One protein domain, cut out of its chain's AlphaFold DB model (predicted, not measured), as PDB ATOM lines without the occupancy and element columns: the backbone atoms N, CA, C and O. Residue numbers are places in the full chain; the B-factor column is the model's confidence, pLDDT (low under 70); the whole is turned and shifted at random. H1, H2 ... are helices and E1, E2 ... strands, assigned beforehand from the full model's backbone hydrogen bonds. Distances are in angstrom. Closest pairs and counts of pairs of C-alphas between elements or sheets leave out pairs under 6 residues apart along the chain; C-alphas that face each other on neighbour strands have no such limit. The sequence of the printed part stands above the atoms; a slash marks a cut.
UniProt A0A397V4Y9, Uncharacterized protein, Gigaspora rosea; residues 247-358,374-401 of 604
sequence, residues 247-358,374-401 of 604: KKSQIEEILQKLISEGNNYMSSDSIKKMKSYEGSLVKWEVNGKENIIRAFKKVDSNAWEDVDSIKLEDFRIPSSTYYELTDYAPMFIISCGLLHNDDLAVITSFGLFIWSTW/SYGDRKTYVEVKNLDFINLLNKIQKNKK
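Overview. This is residues 247 to 358 and 374 to 401 of the 604 residues of an uncharacterized protein of Gigaspora rosea (UniProt A0A397V4Y9). Two antiparallel sheets, E1 E2 E3 E4 and E7 E8 E9, lie partly face to face with their strands running nearly along one line, and a pair of helices, H1 and H2, lies side by side beyond the three-stranded sheet, with H1 covering its other face. The small hairpin E5 E6 makes one end of the longest axis, and the turn between E3 and E4 makes the other. The printed part has 140 residues with two named helices and nine named strands, in the order H1 E1 E2 E3 E4 E5 E6 E7 E8 E9 H2; the class is mixed, helices and strands. The whole is compact, with a radius of gyration of the C-alphas of 16.1 A, and spans 56 by 36 by 24 A, only just elongated.

Along the chain. H1, residues 248 to 261, begins at C-alpha 248 (-23.621, -29.385, -28.337) and is 20.4 A long. After it come E1, residues 275 to 278, 9.9 A, and E2, residues 282 to 287, 16.6 A. E3, residues 292 to 300, is 25.0 A long, and E4, residues 303 to 311, is 24.1 A long and bends by 51 degrees at residue 307. E5, residues 316 to 319, 9.1 A, and E6, residues 327 to 330, 9.6 A, follow. E6 runs on into E7, residues 333 to 338, 14.3 A, across a break of 2 residues, at 25 degrees; C-alpha 333 is at (-28.013, -13.955, -41.088). E8 is residues 344 to 348, 12.3 A, and E9 is residues 351 to 356, 16.4 A. H2, residues 386 to 398, is 18.6 A long and ends at C-alpha 398 (-21.758, -37.884, -35.326).

Arrangement. E1 E2 E3 E4 form a meander, each strand the antiparallel neighbour of the one before, in a strongly twisted sheet with edge strands E1 and E4. N 277 and O 284 are 2.8 A apart between E1 and E2, N 285 and O 294 2.8 A between E2 and E3, and N 297 and O 305 2.8 A between E3 and E4, each within hydrogen-bond range. E7 E8 E9 form a second meander, with N 337 and O 345 at 2.9 A and N 346 and O 353 at 2.8 A, also within range. The two sheets make a sandwich, two sheets face to face, their best planes 19 degrees apart. The closest C-alphas of E1 and E7 are those of Tyr 277 and Leu 338, 6.2 A apart. E3 and E9 are apart. H1 is on the sheet E7 E8 E9 at a height over the sheet of 10.1 A, making two layers, a helix on one face of a sheet. It lies over E7 and, with only 3 C-alphas, only just over E8; it runs slantwise to the strands, at 39 degrees to E7 on the local plane. H1 and H2 touch, with the C-alphas of Ile 259 and Asn 386 closest at 6.0 A, at a shallow tilt of 23 degrees, opposite ways. H2 only grazes that sheet, with residues 388 to 392. In the hairpin of E5 and E6, N 319 and O 327 are 2.9 A apart, within hydrogen-bond range. In H1 and H2 every O i to N i+4 pair is within hydrogen-bond range.

Size, cuts and confidence. The two C-alphas farthest apart are those of Ser 301 and Tyr 323, 56.6 A. Residues 359 to 373 are not printed; C-alphas 358 and 374 are 22.6 A apart across this cut, which lies between E9 and H2. The link from H1 to E1, 13 residues, is long; in it residues 265 to 266 pair antiparallel with residues 383 to 384. The mean pLDDT of the printed part is 78.8, and 32 residues are under 70, among them residues 313 to 329.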
ATOM      1  N   LYS A 247     -22.348 -25.590 -25.619       66.06
ATOM      2  CA  LYS A 247     -22.908 -26.939 -25.531       66.06
ATOM      3  C   LYS A 247     -23.407 -27.416 -26.877       66.06
ATOM      4  O   LYS A 247     -24.158 -26.720 -27.561       66.06
ATOM      5  N   LYS A 248     -23.090 -28.671 -27.178       79.38
ATOM      6  CA  LYS A 248     -23.621 -29.385 -28.337       79.38
ATOM      7  C   LYS A 248     -25.157 -29.366 -28.361       79.38
ATOM      8  O   LYS A 248     -25.724 -29.021 -29.392       79.38
ATOM      9  N   SER A 249     -25.822 -29.624 -27.232       79.06
ATOM     10  CA  SER A 249     -27.293 -29.689 -27.151       79.06
ATOM     11  C   SER A 249     -27.999 -28.375 -27.505       79.06
ATOM     12  O   SER A 249     -28.982 -28.395 -28.233       79.06
ATOM     13  N   GLN A 250     -27.481 -27.220 -27.068       82.06
ATOM     14  CA  GLN A 250     -28.085 -25.918 -27.396       82.06
ATOM     15  C   GLN A 250     -28.021 -25.627 -28.897       82.06
ATOM     16  O   GLN A 250     -28.963 -25.093 -29.479       82.06
ATOM     17  N   ILE A 251     -26.914 -25.999 -29.542       87.88
ATOM     18  CA  ILE A 251     -26.775 -25.871 -30.993       87.88
ATOM     19  C   ILE A 251     -27.726 -26.834 -31.712       87.88
ATOM     20  O   ILE A 251     -28.350 -26.448 -32.700       87.88
ATOM     21  N   GLU A 252     -27.879 -28.061 -31.207       88.50
ATOM     22  CA  GLU A 252     -28.847 -29.025 -31.735       88.50
ATOM     23  C   GLU A 252     -30.283 -28.497 -31.647       88.50
ATOM     24  O   GLU A 252     -31.007 -28.592 -32.633       88.50
ATOM     25  N   GLU A 253     -30.680 -27.874 -30.535       89.06
ATOM     26  CA  GLU A 253     -32.004 -27.254 -30.372       89.06
ATOM     27  C   GLU A 253     -32.243 -26.117 -31.378       89.06
ATOM     28  O   GLU A 253     -33.296 -26.060 -32.021       89.06
ATOM     29  N   ILE A 254     -31.255 -25.230 -31.565       89.88
ATOM     30  CA  ILE A 254     -31.341 -24.135 -32.546       89.88
ATOM     31  C   ILE A 254     -31.516 -24.704 -33.965       89.88
ATOM     32  O   ILE A 254     -32.350 -24.213 -34.731       89.88
ATOM     33  N   LEU A 255     -30.759 -25.748 -34.317       90.81
ATOM     34  CA  LEU A 255     -30.841 -26.393 -35.630       90.81
ATOM     35  C   LEU A 255     -32.154 -27.152 -35.823       90.81
ATOM     36  O   LEU A 255     -32.773 -27.031 -36.877       90.81
ATOM     37  N   GLN A 256     -32.612 -27.893 -34.815       91.75
ATOM     38  CA  GLN A 256     -33.880 -28.623 -34.855       91.75
ATOM     39  C   GLN A 256     -35.064 -27.685 -35.066       91.75
ATOM     40  O   GLN A 256     -35.956 -28.002 -35.852       91.75
ATOM     41  N   LYS A 257     -35.044 -26.504 -34.437       90.69
ATOM     42  CA  LYS A 257     -36.057 -25.474 -34.673       90.69
ATOM     43  C   LYS A 257     -36.100 -25.058 -36.147       90.69
ATOM     44  O   LYS A 257     -37.168 -25.109 -36.750       90.69
ATOM     45  N   LEU A 258     -34.954 -24.742 -36.753       88.56
ATOM     46  CA  LEU A 258     -34.887 -24.379 -38.178       88.56
ATOM     47  C   LEU A 258     -35.304 -25.520 -39.109       88.56
ATOM     48  O   LEU A 258     -35.982 -25.289 -40.107       88.56
ATOM     49  N   ILE A 259     -34.925 -26.755 -38.779       90.25
ATOM     50  CA  ILE A 259     -35.312 -27.938 -39.552       90.25
ATOM     51  C   ILE A 259     -36.832 -28.118 -39.502       90.25
ATOM     52  O   ILE A 259     -37.445 -28.335 -40.546       90.25
ATOM     53  N   SER A 260     -37.440 -27.963 -38.321       89.06
ATOM     54  CA  SER A 260     -38.889 -28.094 -38.129       89.06
ATOM     55  C   SER A 260     -39.700 -27.042 -38.889       89.06
ATOM     56  O   SER A 260     -40.816 -27.324 -39.316       89.06
ATOM     57  N   GLU A 261     -39.128 -25.856 -39.116       87.75
ATOM     58  CA  GLU A 261     -39.751 -24.800 -39.915       87.75
ATOM     59  C   GLU A 261     -39.812 -25.159 -41.410       87.75
ATOM     60  O   GLU A 261     -40.612 -24.577 -42.135       87.75
ATOM     61  N   GLY A 262     -39.008 -26.115 -41.891       79.31
ATOM     62  CA  GLY A 262     -39.127 -26.648 -43.256       79.31
ATOM     63  C   GLY A 262     -38.692 -25.695 -44.378       79.31
ATOM     64  O   GLY A 262     -38.707 -26.084 -45.543       79.31
ATOM     65  N   ASN A 263     -38.297 -24.464 -44.048       84.31
ATOM     66  CA  ASN A 263     -38.071 -23.398 -45.019       84.31
ATOM     67  C   ASN A 263     -36.717 -23.517 -45.733       84.31
ATOM     68  O   ASN A 263     -35.724 -23.975 -45.159       84.31
ATOM     69  N   ASN A 264     -36.679 -23.020 -46.969       83.94
ATOM     70  CA  ASN A 264     -35.441 -22.621 -47.629       83.94
ATOM     71  C   ASN A 264     -35.258 -21.112 -47.456       83.94
ATOM     72  O   ASN A 264     -36.239 -20.371 -47.427       83.94
ATOM     73  N   TYR A 265     -34.008 -20.669 -47.351       83.00
ATOM     74  CA  TYR A 265     -33.676 -19.283 -47.037       83.00
ATOM     75  C   TYR A 265     -32.849 -18.644 -48.146       83.00
ATOM     76  O   TYR A 265     -31.805 -19.174 -48.533       83.00
ATOM     77  N   MET A 266     -33.279 -17.472 -48.604       79.75
ATOM     78  CA  MET A 266     -32.523 -16.589 -49.494       79.75
ATOM     79  C   MET A 266     -32.146 -15.292 -48.764       79.75
ATOM     80  O   MET A 266     -32.580 -15.037 -47.640       79.75
ATOM     81  N   SER A 267     -31.356 -14.424 -49.403       69.00
ATOM     82  CA  SER A 267     -30.950 -13.135 -48.813       69.00
ATOM     83  C   SER A 267     -32.140 -12.254 -48.395       69.00
ATOM     84  O   SER A 267     -32.063 -11.530 -47.399       69.00
ATOM     85  N   SER A 268     -33.273 -12.366 -49.099       70.38
ATOM     86  CA  SER A 268     -34.545 -11.706 -48.776       70.38
ATOM     87  C   SER A 268     -35.193 -12.174 -47.472       70.38
ATOM     88  O   SER A 268     -36.060 -11.469 -46.946       70.38
ATOM     89  N   ASP A 269     -34.793 -13.338 -46.961       74.69
ATOM     90  CA  ASP A 269     -35.345 -13.983 -45.764       74.69
ATOM     91  C   ASP A 269     -34.464 -13.769 -44.529       74.69
ATOM     92  O   ASP A 269     -34.778 -14.257 -43.443       74.69
ATOM     93  N   SER A 270     -33.385 -12.996 -44.684       73.75
ATOM     94  CA  SER A 270     -32.557 -12.526 -43.579       73.75
ATOM     95  C   SER A 270     -33.389 -11.836 -42.496       73.75
ATOM     96  O   SER A 270     -34.475 -11.298 -42.743       73.75
ATOM     97  N   ILE A 271     -32.884 -11.845 -41.260       76.31
ATOM     98  CA  ILE A 271     -33.584 -11.258 -40.113       76.31
ATOM     99  C   ILE A 271     -33.898  -9.769 -40.382       76.31
ATOM    100  O   ILE A 271     -33.044  -8.894 -40.273       76.31
ATOM    101  N   LYS A 272     -35.167  -9.460 -40.682       70.38
ATOM    102  CA  LYS A 272     -35.598  -8.116 -41.129       70.38
ATOM    103  C   LYS A 272     -35.677  -7.059 -40.022       70.38
ATOM    104  O   LYS A 272     -35.883  -5.881 -40.323       70.38
ATOM    105  N   LYS A 273     -35.608  -7.462 -38.753       73.88
ATOM    106  CA  LYS A 273     -35.730  -6.578 -37.586       73.88
ATOM    107  C   LYS A 273     -34.533  -6.768 -36.672       73.88
ATOM    108  O   LYS A 273     -34.116  -7.897 -36.453       73.88
ATOM    109  N   MET A 274     -34.048  -5.672 -36.103       83.38
ATOM    110  CA  MET A 274     -33.059  -5.720 -35.036       83.38
ATOM    111  C   MET A 274     -33.581  -6.592 -33.887       83.38
ATOM    112  O   MET A 274     -34.712  -6.406 -33.428       83.38
ATOM    113  N   LYS A 275     -32.779  -7.569 -33.464       90.00
ATOM    114  CA  LYS A 275     -33.067  -8.444 -32.324       90.00
ATOM    115  C   LYS A 275     -32.003  -8.238 -31.256       90.00
ATOM    116  O   LYS A 275     -30.818  -8.212 -31.571       90.00
ATOM    117  N   SER A 276     -32.449  -8.113 -30.012       90.25
ATOM    118  CA  SER A 276     -31.584  -8.047 -28.837       90.25
ATOM    119  C   SER A 276     -31.622  -9.383 -28.105       90.25
ATOM    120  O   SER A 276     -32.698  -9.948 -27.908       90.25
ATOM    121  N   TYR A 277     -30.454  -9.858 -27.693       88.69
ATOM    122  CA  TYR A 277     -30.247 -11.080 -26.929       88.69
ATOM    123  C   TYR A 277     -29.481 -10.713 -25.660       88.69
ATOM    124  O   TYR A 277     -28.297 -10.401 -25.719       88.69
ATOM    125  N   GLU A 278     -30.172 -10.686 -24.526       84.62
ATOM    126  CA  GLU A 278     -29.598 -10.250 -23.253       84.62
ATOM    127  C   GLU A 278     -29.203 -11.465 -22.410       84.62
ATOM    128  O   GLU A 278     -30.060 -12.273 -22.042       84.62
ATOM    129  N   GLY A 279     -27.901 -11.606 -22.169       74.94
ATOM    130  CA  GLY A 279     -27.306 -12.583 -21.264       74.94
ATOM    131  C   GLY A 279     -27.076 -12.016 -19.868       74.94
ATOM    132  O   GLY A 279     -27.562 -10.936 -19.523       74.94
ATOM    133  N   SER A 280     -26.336 -12.755 -19.045       69.94
ATOM    134  CA  SER A 280     -26.052 -12.346 -17.666       69.94
ATOM    135  C   SER A 280     -25.040 -11.194 -17.606       69.94
ATOM    136  O   SER A 280     -25.224 -10.240 -16.841       69.94
ATOM    137  N   LEU A 281     -24.006 -11.257 -18.445       69.81
ATOM    138  CA  LEU A 281     -22.873 -10.336 -18.525       69.81
ATOM    139  C   LEU A 281     -22.741  -9.667 -19.894       69.81
ATOM    140  O   LEU A 281     -22.160  -8.582 -19.982       69.81
ATOM    141  N   VAL A 282     -23.254 -10.295 -20.953       80.88
ATOM    142  CA  VAL A 282     -23.150  -9.784 -22.325       80.88
ATOM    143  C   VAL A 282     -24.531  -9.624 -22.939       80.88
ATOM    144  O   VAL A 282     -25.381 -10.507 -22.852       80.88
ATOM    145  N   LYS A 283     -24.747  -8.500 -23.615       87.06
ATOM    146  CA  LYS A 283     -25.913  -8.268 -24.462       87.06
ATOM    147  C   LYS A 283     -25.459  -8.202 -25.913       87.06
ATOM    148  O   LYS A 283     -24.511  -7.494 -26.236       87.06
ATOM    149  N   TRP A 284     -26.171  -8.894 -26.790       92.38
ATOM    150  CA  TRP A 284     -25.932  -8.882 -28.228       92.38
ATOM    151  C   TRP A 284     -27.075  -8.205 -28.968       92.38
ATOM    152  O   TRP A 284     -28.247  -8.467 -28.702       92.38
ATOM    153  N   GLU A 285     -26.741  -7.380 -29.951       93.38
ATOM    154  CA  GLU A 285     -27.699  -6.792 -30.880       93.38
ATOM    155  C   GLU A 285     -27.364  -7.231 -32.301       93.38
ATOM    156  O   GLU A 285     -26.257  -7.017 -32.794       93.38
ATOM    157  N   VAL A 286     -28.333  -7.856 -32.967       91.19
ATOM    158  CA  VAL A 286     -28.177  -8.371 -34.326       91.19
ATOM    159  C   VAL A 286     -29.132  -7.641 -35.256       91.19
ATOM    160  O   VAL A 286     -30.354  -7.726 -35.106       91.19
ATOM    161  N   ASN A 287     -28.574  -6.949 -36.247       88.25
ATOM    162  CA  ASN A 287     -29.315  -6.325 -37.334       88.25
ATOM    163  C   ASN A 287     -29.092  -7.123 -38.622       88.25
ATOM    164  O   ASN A 287     -28.085  -6.941 -39.296       88.25
ATOM    165  N   GLY A 288     -30.034  -8.000 -38.982       79.81
ATOM    166  CA  GLY A 288     -29.918  -8.819 -40.194       79.81
ATOM    167  C   GLY A 288     -30.110  -8.056 -41.508       79.81
ATOM    168  O   GLY A 288     -29.702  -8.568 -42.542       79.81
ATOM    169  N   LYS A 289     -30.674  -6.835 -41.495       77.81
ATOM    170  CA  LYS A 289     -30.774  -5.989 -42.703       77.81
ATOM    171  C   LYS A 289     -29.444  -5.354 -43.081       77.81
ATOM    172  O   LYS A 289     -29.132  -5.278 -44.258       77.81
ATOM    173  N   GLU A 290     -28.717  -4.876 -42.077       80.56
ATOM    174  CA  GLU A 290     -27.382  -4.282 -42.234       80.56
ATOM    175  C   GLU A 290     -26.270  -5.323 -42.009       80.56
ATOM    176  O   GLU A 290     -25.088  -4.990 -41.995       80.56
ATOM    177  N   ASN A 291     -26.651  -6.584 -41.750       82.94
ATOM    178  CA  ASN A 291     -25.748  -7.685 -41.418       82.94
ATOM    179  C   ASN A 291     -24.725  -7.313 -40.320       82.94
ATOM    180  O   ASN A 291     -23.546  -7.644 -40.419       82.94
ATOM    181  N   ILE A 292     -25.172  -6.619 -39.269       87.25
ATOM    182  CA  ILE A 292     -24.316  -6.153 -38.166       87.25
ATOM    183  C   ILE A 292     -24.582  -6.973 -36.912       87.25
ATOM    184  O   ILE A 292     -25.737  -7.178 -36.532       87.25
ATOM    185  N   ILE A 293     -23.508  -7.378 -36.239       90.44
ATOM    186  CA  ILE A 293     -23.537  -7.921 -34.881       90.44
ATOM    187  C   ILE A 293     -22.818  -6.927 -33.968       90.44
ATOM    188  O   ILE A 293     -21.689  -6.532 -34.257       90.44
ATOM    189  N   ARG A 294     -23.466  -6.516 -32.877       91.31
ATOM    190  CA  ARG A 294     -22.888  -5.661 -31.829       91.31
ATOM    191  C   ARG A 294     -22.953  -6.358 -30.485       91.31
ATOM    192  O   ARG A 294     -23.928  -7.062 -30.217       91.31
ATOM    193  N   ALA A 295     -21.950  -6.135 -29.649       90.12
ATOM    194  CA  ALA A 295     -21.905  -6.681 -28.302       90.12
ATOM    195  C   ALA A 295     -21.686  -5.582 -27.269       90.12
ATOM    196  O   ALA A 295     -20.931  -4.636 -27.490       90.12
ATOM    197  N   PHE A 296     -22.318  -5.762 -26.117       86.31
ATOM    198  CA  PHE A 296     -22.229  -4.874 -24.973       86.31
ATOM    199  C   PHE A 296     -21.891  -5.683 -23.725       86.31
ATOM    200  O   PHE A 296     -22.439  -6.768 -23.525       86.31
ATOM    201  N   LYS A 297     -21.024  -5.151 -22.865       83.00
ATOM    202  CA  LYS A 297     -20.649  -5.753 -21.581       83.00
ATOM    203  C   LYS A 297     -21.373  -5.030 -20.451       83.00
ATOM    204  O   LYS A 297     -21.485  -3.806 -20.456       83.00
ATOM    205  N   LYS A 298     -21.879  -5.785 -19.483       74.75
ATOM    206  CA  LYS A 298     -22.570  -5.239 -18.314       74.75
ATOM    207  C   LYS A 298     -21.554  -4.626 -17.351       74.75
ATOM    208  O   LYS A 298     -20.640  -5.323 -16.915       74.75
ATOM    209  N   VAL A 299     -21.710  -3.341 -17.038       73.31
ATOM    210  CA  VAL A 299     -20.844  -2.621 -16.082       73.31
ATOM    211  C   VAL A 299     -21.514  -2.541 -14.714       73.31
ATOM    212  O   VAL A 299     -20.883  -2.849 -13.713       73.31
ATOM    213  N   ASP A 300     -22.814  -2.237 -14.695       64.44
ATOM    214  CA  ASP A 300     -23.652  -2.170 -13.493       64.44
ATOM    215  C   ASP A 300     -25.025  -2.813 -13.755       64.44
ATOM    216  O   ASP A 300     -25.349  -3.186 -14.885       64.44
ATOM    217  N   SER A 301     -25.877  -2.913 -12.727       62.00
ATOM    218  CA  SER A 301     -27.217  -3.524 -12.827       62.00
ATOM    219  C   SER A 301     -28.076  -2.971 -13.973       62.00
ATOM    220  O   SER A 301     -28.852  -3.738 -14.543       62.00
ATOM    221  N   ASN A 302     -27.881  -1.702 -14.355       66.19
ATOM    222  CA  ASN A 302     -28.655  -1.009 -15.391       66.19
ATOM    223  C   ASN A 302     -27.809  -0.414 -16.537       66.19
ATOM    224  O   ASN A 302     -28.364   0.298 -17.375       66.19
ATOM    225  N   ALA A 303     -26.493  -0.655 -16.582       76.25
ATOM    226  CA  ALA A 303     -25.599  -0.003 -17.543       76.25
ATOM    227  C   ALA A 303     -24.842  -1.014 -18.415       76.25
ATOM    228  O   ALA A 303     -24.190  -1.934 -17.915       76.25
ATOM    229  N   TRP A 304     -24.920  -0.792 -19.727       83.06
ATOM    230  CA  TRP A 304     -24.243  -1.563 -20.764       83.06
ATOM    231  C   TRP A 304     -23.171  -0.697 -21.421       83.06
ATOM    232  O   TRP A 304     -23.459   0.416 -21.859       83.06
ATOM    233  N   GLU A 305     -21.949  -1.211 -21.504       84.50
ATOM    234  CA  GLU A 305     -20.840  -0.578 -22.214       84.50
ATOM    235  C   GLU A 305     -20.643  -1.246 -23.576       84.50
ATOM    236  O   GLU A 305     -20.650  -2.474 -23.674       84.50
ATOM    237  N   ASP A 306     -20.474  -0.440 -24.625       85.62
ATOM    238  CA  ASP A 306     -20.168  -0.922 -25.974       85.62
ATOM    239  C   ASP A 306     -18.813  -1.647 -25.984       85.62
ATOM    240  O   ASP A 306     -17.816  -1.140 -25.461       85.62
ATOM    241  N   VAL A 307     -18.796  -2.864 -26.531       83.81
ATOM    242  CA  VAL A 307     -17.567  -3.650 -26.680       83.81
ATOM    243  C   VAL A 307     -17.022  -3.463 -28.083       83.81
ATOM    244  O   VAL A 307     -15.896  -3.003 -28.238       83.81
ATOM    245  N   ASP A 308     -17.796  -3.876 -29.084       86.06
ATOM    246  CA  ASP A 308     -17.396  -3.848 -30.487       86.06
ATOM    247  C   ASP A 308     -18.607  -4.088 -31.403       86.06
ATOM    248  O   ASP A 308     -19.682  -4.530 -30.973       86.06
ATOM    249  N   SER A 309     -18.412  -3.852 -32.699       87.38
ATOM    250  CA  SER A 309     -19.372  -4.188 -33.741       87.38
ATOM    251  C   SER A 309     -18.686  -4.726 -34.987       87.38
ATOM    252  O   SER A 309     -17.666  -4.202 -35.422       87.38
ATOM    253  N   ILE A 310     -19.299  -5.727 -35.616       84.31
ATOM    254  CA  ILE A 310     -18.815  -6.294 -36.873       84.31
ATOM    255  C   ILE A 310     -19.908  -6.269 -37.936       84.31
ATOM    256  O   ILE A 310     -21.047  -6.672 -37.689       84.31
ATOM    257  N   LYS A 311     -19.556  -5.782 -39.128       82.31
ATOM    258  CA  LYS A 311     -20.394  -5.863 -40.328       82.31
ATOM    259  C   LYS A 311     -20.004  -7.097 -41.128       82.31
ATOM    260  O   LYS A 311     -18.830  -7.313 -41.402       82.31
ATOM    261  N   LEU A 312     -20.988  -7.897 -41.518       75.00
ATOM    262  CA  LEU A 312     -20.768  -9.153 -42.234       75.00
ATOM    263  C   LEU A 312     -20.954  -9.024 -43.756       75.00
ATOM    264  O   LEU A 312     -20.763  -9.995 -44.483       75.00
ATOM    265  N   GLU A 313     -21.319  -7.836 -44.244       58.59
ATOM    266  CA  GLU A 313     -21.550  -7.535 -45.670       58.59
ATOM    267  C   GLU A 313     -20.288  -7.698 -46.539       58.59
ATOM    268  O   GLU A 313     -20.389  -7.907 -47.751       58.59
ATOM    269  N   ASP A 314     -19.113  -7.685 -45.909       56.75
ATOM    270  CA  ASP A 314     -17.810  -7.881 -46.547       56.75
ATOM    271  C   ASP A 314     -17.422  -9.370 -46.701       56.75
ATOM    272  O   ASP A 314     -16.381  -9.700 -47.272       56.75
ATOM    273  N   PHE A 315     -18.258 -10.309 -46.237       62.84
ATOM    274  CA  PHE A 315     -18.081 -11.741 -46.497       62.84
ATOM    275  C   PHE A 315     -18.825 -12.131 -47.776       62.84
ATOM    276  O   PHE A 315     -20.041 -12.333 -47.777       62.84
ATOM    277  N   ARG A 316     -18.090 -12.269 -48.881       61.34
ATOM    278  CA  ARG A 316     -18.635 -12.690 -50.178       61.34
ATOM    279  C   ARG A 316     -17.924 -13.936 -50.673       61.34
ATOM    280  O   ARG A 316     -16.716 -13.872 -50.806       61.34
ATOM    281  N   ILE A 317     -18.632 -15.019 -51.002       59.47
ATOM    282  CA  ILE A 317     -18.019 -16.245 -51.560       59.47
ATOM    283  C   ILE A 317     -18.290 -16.322 -53.071       59.47
ATOM    284  O   ILE A 317     -19.425 -16.050 -53.481       59.47
ATOM    285  N   PRO A 318     -17.302 -16.709 -53.909       53.38
ATOM    286  CA  PRO A 318     -17.538 -16.948 -55.328       53.38
ATOM    287  C   PRO A 318     -18.549 -18.085 -55.488       53.38
ATOM    288  O   PRO A 318     -18.310 -19.205 -55.029       53.38
ATOM    289  N   SER A 319     -19.684 -17.812 -56.123       53.28
ATOM    290  CA  SER A 319     -20.593 -18.872 -56.540       53.28
ATOM    291  C   SER A 319     -20.135 -19.403 -57.899       53.28
ATOM    292  O   SER A 319     -19.876 -18.637 -58.824       53.28
ATOM    293  N   SER A 320     -19.972 -20.722 -58.024       47.66
ATOM    294  CA  SER A 320     -19.688 -21.343 -59.317       47.66
ATOM    295  C   SER A 320     -20.987 -21.422 -60.116       47.66
ATOM    296  O   SER A 320     -21.691 -22.433 -60.081       47.66
ATOM    297  N   THR A 321     -21.350 -20.352 -60.811       42.72
ATOM    298  CA  THR A 321     -22.355 -20.439 -61.870       42.72
ATOM    299  C   THR A 321     -21.705 -20.927 -63.160       42.72
ATOM    300  O   THR A 321     -20.589 -20.553 -63.496       42.72
ATOM    301  N   TYR A 322     -22.414 -21.796 -63.885       44.91
ATOM    302  CA  TYR A 322     -22.004 -22.434 -65.149       44.91
ATOM    303  C   TYR A 322     -21.755 -21.437 -66.305       44.91
ATOM    304  O   TYR A 322     -21.347 -21.829 -67.393       44.91
ATOM    305  N   TYR A 323     -21.995 -20.147 -66.068       43.66
ATOM    306  CA  TYR A 323     -21.759 -19.050 -66.995       43.66
ATOM    307  C   TYR A 323     -20.698 -18.136 -66.385       43.66
ATOM    308  O   TYR A 323     -20.744 -17.870 -65.189       43.66
ATOM    309  N   GLU A 324     -19.762 -17.680 -67.212       42.34
ATOM    310  CA  GLU A 324     -18.469 -17.025 -66.932       42.34
ATOM    311  C   GLU A 324     -18.507 -15.700 -66.126       42.34
ATOM    312  O   GLU A 324     -17.566 -14.911 -66.168       42.34
ATOM    313  N   LEU A 325     -19.561 -15.442 -65.355       42.31
ATOM    314  CA  LEU A 325     -19.638 -14.382 -64.356       42.31
ATOM    315  C   LEU A 325     -19.488 -15.018 -62.967       42.31
ATOM    316  O   LEU A 325     -20.367 -15.751 -62.513       42.31
ATOM    317  N   THR A 326     -18.371 -14.750 -62.285       46.97
ATOM    318  CA  THR A 326     -18.215 -15.064 -60.857       46.97
ATOM    319  C   THR A 326     -19.143 -14.159 -60.058       46.97
ATOM    320  O   THR A 326     -18.754 -13.055 -59.672       46.97
ATOM    321  N   ASP A 327     -20.383 -14.596 -59.847       53.72
ATOM    322  CA  ASP A 327     -21.318 -13.870 -58.997       53.72
ATOM    323  C   ASP A 327     -20.996 -14.163 -57.526       53.72
ATOM    324  O   ASP A 327     -20.739 -15.308 -57.129       53.72
ATOM    325  N   TYR A 328     -20.949 -13.111 -56.720       62.59
ATOM    326  CA  TYR A 328     -20.532 -13.172 -55.324       62.59
ATOM    327  C   TYR A 328     -21.767 -13.264 -54.431       62.59
ATOM    328  O   TYR A 328     -22.530 -12.306 -54.325       62.59
ATOM    329  N   ALA A 329     -21.952 -14.391 -53.743       66.94
ATOM    330  CA  ALA A 329     -23.050 -14.523 -52.792       66.94
ATOM    331  C   ALA A 329     -22.681 -13.808 -51.478       66.94
ATOM    332  O   ALA A 329     -21.635 -14.137 -50.907       66.94
ATOM    333  N   PRO A 330     -23.486 -12.848 -50.987       72.31
ATOM    334  CA  PRO A 330     -23.234 -12.194 -49.707       72.31
ATOM    335  C   PRO A 330     -23.585 -13.116 -48.534       72.31
ATOM    336  O   PRO A 330     -24.544 -13.896 -48.601       72.31
ATOM    337  N   MET A 331     -22.850 -12.992 -47.425       81.50
ATOM    338  CA  MET A 331     -23.294 -13.588 -46.169       81.50
ATOM    339  C   MET A 331     -24.596 -12.928 -45.722       81.50
ATOM    340  O   MET A 331     -24.712 -11.706 -45.747       81.50
ATOM    341  N   PHE A 332     -25.568 -13.711 -45.274       84.25
ATOM    342  CA  PHE A 332     -26.755 -13.176 -44.612       84.25
ATOM    343  C   PHE A 332     -27.114 -13.997 -43.379       84.25
ATOM    344  O   PHE A 332     -26.875 -15.205 -43.328       84.25
ATOM    345  N   ILE A 333     -27.660 -13.330 -42.365       89.06
ATOM    346  CA  ILE A 333     -28.013 -13.955 -41.088       89.06
ATOM    347  C   ILE A 333     -29.407 -14.585 -41.186       89.06
ATOM    348  O   ILE A 333     -30.390 -13.885 -41.434       89.06
ATOM    349  N   ILE A 334     -29.489 -15.897 -40.948       88.12
ATOM    350  CA  ILE A 334     -30.734 -16.682 -40.972       88.12
ATOM    351  C   ILE A 334     -31.342 -16.734 -39.570       88.12
ATOM    352  O   ILE A 334     -32.517 -16.433 -39.372       88.12
ATOM    353  N   SER A 335     -30.532 -17.098 -38.574       89.69
ATOM    354  CA  SER A 335     -30.992 -17.285 -37.199       89.69
ATOM    355  C   SER A 335     -29.885 -16.996 -36.200       89.69
ATOM    356  O   SER A 335     -28.703 -17.126 -36.512       89.69
ATOM    357  N   CYS A 336     -30.270 -16.615 -34.985       91.88
ATOM    358  CA  CYS A 336     -29.337 -16.457 -33.875       91.88
ATOM    359  C   CYS A 336     -29.956 -16.974 -32.579       91.88
ATOM    360  O   CYS A 336     -31.171 -16.851 -32.375       91.88
ATOM    361  N   GLY A 337     -29.107 -17.489 -31.696       89.56
ATOM    362  CA  GLY A 337     -29.468 -17.927 -30.356       89.56
ATOM    363  C   GLY A 337     -28.371 -17.575 -29.359       89.56
ATOM    364  O   GLY A 337     -27.188 -17.741 -29.650       89.56
ATOM    365  N   LEU A 338     -28.782 -17.081 -28.193       86.50
ATOM    366  CA  LEU A 338     -27.875 -16.849 -27.077       86.50
ATOM    367  C   LEU A 338     -27.581 -18.176 -26.380       86.50
ATOM    368  O   LEU A 338     -28.503 -18.931 -26.058       86.50
ATOM    369  N   LEU A 339     -26.304 -18.454 -26.159       81.31
ATOM    370  CA  LEU A 339     -25.844 -19.642 -25.457       81.31
ATOM    371  C   LEU A 339     -25.769 -19.388 -23.946       81.31
ATOM    372  O   LEU A 339     -25.805 -18.252 -23.486       81.31
ATOM    373  N   HIS A 340     -25.683 -20.454 -23.143       72.12
ATOM    374  CA  HIS A 340     -25.653 -20.313 -21.677       72.12
ATOM    375  C   HIS A 340     -24.392 -19.628 -21.143       72.12
ATOM    376  O   HIS A 340     -24.385 -19.157 -20.011       72.12
ATOM    377  N   ASN A 341     -23.328 -19.612 -21.938       68.56
ATOM    378  CA  ASN A 341     -22.065 -18.954 -21.636       68.56
ATOM    379  C   ASN A 341     -22.010 -17.515 -22.183       68.56
ATOM    380  O   ASN A 341     -20.916 -16.990 -22.352       68.56
ATOM    381  N   ASP A 342     -23.165 -16.917 -22.498       75.44
ATOM    382  CA  ASP A 342     -23.317 -15.579 -23.083       75.44
ATOM    383  C   ASP A 342     -22.711 -15.383 -24.486       75.44
ATOM    384  O   ASP A 342     -22.776 -14.284 -25.044       75.44
ATOM    385  N   ASP A 343     -22.186 -16.441 -25.107       85.62
ATOM    386  CA  ASP A 343     -21.777 -16.414 -26.509       85.62
ATOM    387  C   ASP A 343     -23.001 -16.398 -27.437       85.62
ATOM    388  O   ASP A 343     -24.083 -16.909 -27.120       85.62
ATOM    389  N   LEU A 344     -22.822 -15.850 -28.636       91.31
ATOM    390  CA  LEU A 344     -23.874 -15.767 -29.641       91.31
ATOM    391  C   LEU A 344     -23.649 -16.806 -30.742       91.31
ATOM    392  O   LEU A 344     -22.721 -16.695 -31.545       91.31
ATOM    393  N   ALA A 345     -24.544 -17.788 -30.835       92.50
ATOM    394  CA  ALA A 345     -24.617 -18.676 -31.988       92.50
ATOM    395  C   ALA A 345     -25.359 -17.976 -33.133       92.50
ATOM    396  O   ALA A 345     -26.496 -17.528 -32.968       92.50
ATOM    397  N   VAL A 346     -24.733 -17.902 -34.305       92.50
ATOM    398  CA  VAL A 346     -25.266 -17.248 -35.503       92.50
ATOM    399  C   VAL A 346     -25.225 -18.229 -36.667       92.50
ATOM    400  O   VAL A 346     -24.162 -18.640 -37.128       92.50
ATOM    401  N   ILE A 347     -26.404 -18.591 -37.162       91.94
ATOM    402  CA  ILE A 347     -26.579 -19.397 -38.365       91.94
ATOM    403  C   ILE A 347     -26.731 -18.443 -39.538       91.94
ATOM    404  O   ILE A 347     -27.631 -17.601 -39.584       91.94
ATOM    405  N   THR A 348     -25.819 -18.582 -40.486       89.44
ATOM    406  CA  THR A 348     -25.669 -17.693 -41.634       89.44
ATOM    407  C   THR A 348     -25.900 -18.461 -42.921       89.44
ATOM    408  O   THR A 348     -26.000 -19.692 -42.925       89.44
ATOM    409  N   SER A 349     -25.890 -17.748 -44.040       85.00
ATOM    410  CA  SER A 349     -25.851 -18.381 -45.345       85.00
ATOM    411  C   SER A 349     -24.604 -19.233 -45.571       85.00
ATOM    412  O   SER A 349     -24.679 -20.101 -46.424       85.00
ATOM    413  N   PHE A 350     -23.509 -19.085 -44.812       81.50
ATOM    414  CA  PHE A 350     -22.266 -19.862 -44.980       81.50
ATOM    415  C   PHE A 350     -22.076 -21.019 -44.002       81.50
ATOM    416  O   PHE A 350     -21.368 -21.976 -44.311       81.50
ATOM    417  N   GLY A 351     -22.744 -20.970 -42.859       89.50
ATOM    418  CA  GLY A 351     -22.626 -21.997 -41.839       89.50
ATOM    419  C   GLY A 351     -22.986 -21.470 -40.463       89.50
ATOM    420  O   GLY A 351     -23.581 -20.397 -40.317       89.50
ATOM    421  N   LEU A 352     -22.592 -22.237 -39.456       92.62
ATOM    422  CA  LEU A 352     -22.711 -21.878 -38.053       92.62
ATOM    423  C   LEU A 352     -21.450 -21.148 -37.592       92.62
ATOM    424  O   LEU A 352     -20.352 -21.692 -37.694       92.62
ATOM    425  N   PHE A 353     -21.635 -19.963 -37.021       91.31
ATOM    426  CA  PHE A 353     -20.614 -19.207 -36.305       91.31
ATOM    427  C   PHE A 353     -20.981 -19.117 -34.826       91.31
ATOM    428  O   PHE A 353     -22.156 -18.958 -34.492       91.31
ATOM    429  N   ILE A 354     -19.989 -19.172 -33.942       90.50
ATOM    430  CA  ILE A 354     -20.160 -18.807 -32.532       90.50
ATOM    431  C   ILE A 354     -19.260 -17.617 -32.245       90.50
ATOM    432  O   ILE A 354     -18.040 -17.702 -32.404       90.50
ATOM    433  N   TRP A 355     -19.883 -16.515 -31.850       89.06
ATOM    434  CA  TRP A 355     -19.236 -15.250 -31.547       89.06
ATOM    435  C   TRP A 355     -19.108 -15.068 -30.045       89.06
ATOM    436  O   TRP A 355     -20.021 -15.415 -29.295       89.06
ATOM    437  N   SER A 356     -17.995 -14.481 -29.625       85.31
ATOM    438  CA  SER A 356     -17.717 -14.207 -28.224       85.31
ATOM    439  C   SER A 356     -17.082 -12.847 -28.030       85.31
ATOM    440  O   SER A 356     -16.381 -12.332 -28.902       85.31
ATOM    441  N   THR A 357     -17.326 -12.281 -26.857       77.00
ATOM    442  CA  THR A 357     -16.636 -11.095 -26.346       77.00
ATOM    443  C   THR A 357     -15.445 -11.462 -25.463       77.00
ATOM    444  O   THR A 357     -14.773 -10.570 -24.945       77.00
ATOM    445  N   TRP A 358     -15.181 -12.759 -25.263       67.00
ATOM    446  CA  TRP A 358     -14.097 -13.221 -24.410       67.00
ATOM    447  C   TRP A 358     -12.733 -12.841 -24.983       67.00
ATOM    448  O   TRP A 358     -12.422 -13.165 -26.130       67.00
ATOM    449  N   SER A 374     -19.011 -25.224 -41.537       88.19
ATOM    450  CA  SER A 374     -19.672 -25.054 -42.827       88.19
ATOM    451  C   SER A 374     -20.771 -26.097 -43.062       88.19
ATOM    452  O   SER A 374     -20.751 -27.221 -42.537       88.19
ATOM    453  N   TYR A 375     -21.687 -25.777 -43.978       84.69
ATOM    454  CA  TYR A 375     -22.622 -26.760 -44.535       84.69
ATOM    455  C   TYR A 375     -21.927 -27.827 -45.412       84.69
ATOM    456  O   TYR A 375     -22.538 -28.840 -45.745       84.69
ATOM    457  N   GLY A 376     -20.632 -27.666 -45.721       76.19
ATOM    458  CA  GLY A 376     -19.880 -28.441 -46.712       76.19
ATOM    459  C   GLY A 376     -19.863 -27.767 -48.088       76.19
ATOM    460  O   GLY A 376     -20.288 -26.619 -48.238       76.19
ATOM    461  N   ASP A 377     -19.380 -28.484 -49.103       67.75
ATOM    462  CA  ASP A 377     -19.344 -27.959 -50.468       67.75
ATOM    463  C   ASP A 377     -20.737 -27.903 -51.089       67.75
ATOM    464  O   ASP A 377     -21.367 -28.917 -51.400       67.75
ATOM    465  N   ARG A 378     -21.207 -26.673 -51.295       69.31
ATOM    466  CA  ARG A 378     -22.470 -26.389 -51.969       69.31
ATOM    467  C   ARG A 378     -22.223 -25.842 -53.363       69.31
ATOM    468  O   ARG A 378     -21.338 -25.016 -53.575       69.31
ATOM    469  N   LYS A 379     -23.063 -26.288 -54.302       62.22
ATOM    470  CA  LYS A 379     -23.044 -25.850 -55.707       62.22
ATOM    471  C   LYS A 379     -23.437 -24.378 -55.859       62.22
ATOM    472  O   LYS A 379     -22.942 -23.706 -56.753       62.22
ATOM    473  N   THR A 380     -24.325 -23.883 -54.995       64.81
ATOM    474  CA  THR A 380     -24.790 -22.492 -54.977       64.81
ATOM    475  C   THR A 380     -24.873 -21.985 -53.538       64.81
ATOM    476  O   THR A 380     -25.197 -22.733 -52.621       64.81
ATOM    477  N   TYR A 381     -24.564 -20.701 -53.346       70.62
ATOM    478  CA  TYR A 381     -24.590 -20.011 -52.047       70.62
ATOM    479  C   TYR A 381     -25.742 -18.997 -51.934       70.62
ATOM    480  O   TYR A 381     -25.831 -18.252 -50.964       70.62
ATOM    481  N   VAL A 382     -26.617 -18.971 -52.943       71.31
ATOM    482  CA  VAL A 382     -27.752 -18.042 -53.062       71.31
ATOM    483  C   VAL A 382     -28.937 -18.478 -52.194       71.31
ATOM    484  O   VAL A 382     -29.660 -17.640 -51.661       71.31
ATOM    485  N   GLU A 383     -29.122 -19.787 -52.041       81.00
ATOM    486  CA  GLU A 383     -30.199 -20.402 -51.266       81.00
ATOM    487  C   GLU A 383     -29.583 -21.386 -50.267       81.00
ATOM    488  O   GLU A 383     -28.727 -22.193 -50.637       81.00
ATOM    489  N   VAL A 384     -30.025 -21.331 -49.011       84.88
ATOM    490  CA  VAL A 384     -29.737 -22.357 -48.003       84.88
ATOM    491  C   VAL A 384     -30.953 -23.255 -47.886       84.88
ATOM    492  O   VAL A 384     -32.048 -22.794 -47.556       84.88
ATOM    493  N   LYS A 385     -30.765 -24.541 -48.176       88.38
ATOM    494  CA  LYS A 385     -31.856 -25.519 -48.169       88.38
ATOM    495  C   LYS A 385     -32.019 -26.113 -46.784       88.38
ATOM    496  O   LYS A 385     -31.042 -26.255 -46.056       88.38
ATOM    497  N   ASN A 386     -33.220 -26.584 -46.461       88.25
ATOM    498  CA  ASN A 386     -33.441 -27.303 -45.202       88.25
ATOM    499  C   ASN A 386     -32.460 -28.488 -45.015       88.25
ATOM    500  O   ASN A 386     -31.935 -28.718 -43.925       88.25
ATOM    501  N   LEU A 387     -32.113 -29.165 -46.118       88.12
ATOM    502  CA  LEU A 387     -31.111 -30.234 -46.145       88.12
ATOM    503  C   LEU A 387     -29.728 -29.792 -45.632       88.12
ATOM    504  O   LEU A 387     -29.023 -30.603 -45.036       88.12
ATOM    505  N   ASP A 388     -29.344 -28.526 -45.810       89.12
ATOM    506  CA  ASP A 388     -28.077 -27.995 -45.298       89.12
ATOM    507  C   ASP A 388     -28.065 -27.991 -43.759       89.12
ATOM    508  O   ASP A 388     -27.066 -28.379 -43.149       89.12
ATOM    509  N   PHE A 389     -29.190 -27.643 -43.120       90.69
ATOM    510  CA  PHE A 389     -29.330 -27.703 -41.660       90.69
ATOM    511  C   PHE A 389     -29.315 -29.145 -41.150       90.69
ATOM    512  O   PHE A 389     -28.661 -29.427 -40.147       90.69
ATOM    513  N   ILE A 390     -29.973 -30.070 -41.859       88.81
ATOM    514  CA  ILE A 390     -29.948 -31.505 -41.532       88.81
ATOM    515  C   ILE A 390     -28.516 -32.046 -41.621       88.81
ATOM    516  O   ILE A 390     -28.056 -32.749 -40.721       88.81
ATOM    517  N   ASN A 391     -27.776 -31.692 -42.674       88.94
ATOM    518  CA  ASN A 391     -26.383 -32.101 -42.843       88.94
ATOM    519  C   ASN A 391     -25.491 -31.557 -41.723       88.94
ATOM    520  O   ASN A 391     -24.665 -32.292 -41.180       88.94
ATOM    521  N   LEU A 392     -25.676 -30.289 -41.353       89.62
ATOM    522  CA  LEU A 392     -24.958 -29.667 -40.247       89.62
ATOM    523  C   LEU A 392     -25.271 -30.358 -38.909       89.62
ATOM    524  O   LEU A 392     -24.348 -30.693 -38.166       89.62
ATOM    525  N   LEU A 393     -26.548 -30.646 -38.634       90.69
ATOM    526  CA  LEU A 393     -26.970 -31.380 -37.441       90.69
ATOM    527  C   LEU A 393     -26.345 -32.781 -37.397       90.69
ATOM    528  O   LEU A 393     -25.774 -33.165 -36.379       90.69
ATOM    529  N   ASN A 394     -26.359 -33.509 -38.514       87.88
ATOM    530  CA  ASN A 394     -25.751 -34.837 -38.617       87.88
ATOM    531  C   ASN A 394     -24.237 -34.809 -38.353       87.88
ATOM    532  O   ASN A 394     -23.718 -35.688 -37.661       87.88
ATOM    533  N   LYS A 395     -23.513 -33.798 -38.864       87.44
ATOM    534  CA  LYS A 395     -22.079 -33.610 -38.573       87.44
ATOM    535  C   LYS A 395     -21.839 -33.435 -37.070       87.44
ATOM    536  O   LYS A 395     -20.939 -34.070 -36.519       87.44
ATOM    537  N   ILE A 396     -22.658 -32.616 -36.410       87.38
ATOM    538  CA  ILE A 396     -22.562 -32.354 -34.967       87.38
ATOM    539  C   ILE A 396     -22.899 -33.615 -34.159       87.38
ATOM    540  O   ILE A 396     -22.145 -33.996 -33.259       87.38
ATOM    541  N   GLN A 397     -23.974 -34.319 -34.514       84.38
ATOM    542  CA  GLN A 397     -24.429 -35.524 -33.818       84.38
ATOM    543  C   GLN A 397     -23.449 -36.694 -33.942       84.38
ATOM    544  O   GLN A 397     -23.250 -37.413 -32.965       84.38
ATOM    545  N   LYS A 398     -22.775 -36.842 -35.093       83.19
ATOM    546  CA  LYS A 398     -21.758 -37.884 -35.326       83.19
ATOM    547  C   LYS A 398     -20.563 -37.781 -34.369       83.19
ATOM    548  O   LYS A 398     -19.872 -38.779 -34.150       83.19
ATOM    549  N   ASN A 399     -20.311 -36.604 -33.792       75.00
ATOM    550  CA  ASN A 399     -19.257 -36.440 -32.801       75.00
ATOM    551  C   ASN A 399     -19.600 -37.195 -31.509       75.00
ATOM    552  O   ASN A 399     -20.619 -36.911 -30.881       75.00
ATOM    553  N   LYS A 400     -18.733 -38.128 -31.101       61.16
ATOM    554  CA  LYS A 400     -18.901 -38.920 -29.869       61.16
ATOM    555  C   LYS A 400     -18.596 -38.122 -28.596       61.16
ATOM    556  O   LYS A 400     -19.072 -38.506 -27.535       61.16
ATOM    557  N   LYS A 401     -17.805 -37.044 -28.698       64.06
ATOM    558  CA  LYS A 401     -17.503 -36.144 -27.574       64.06
ATOM    559  C   LYS A 401     -18.775 -35.361 -27.189       64.06
ATOM    560  O   LYS A 401     -19.595 -35.053 -28.055       64.06
TER     561      LYS A 401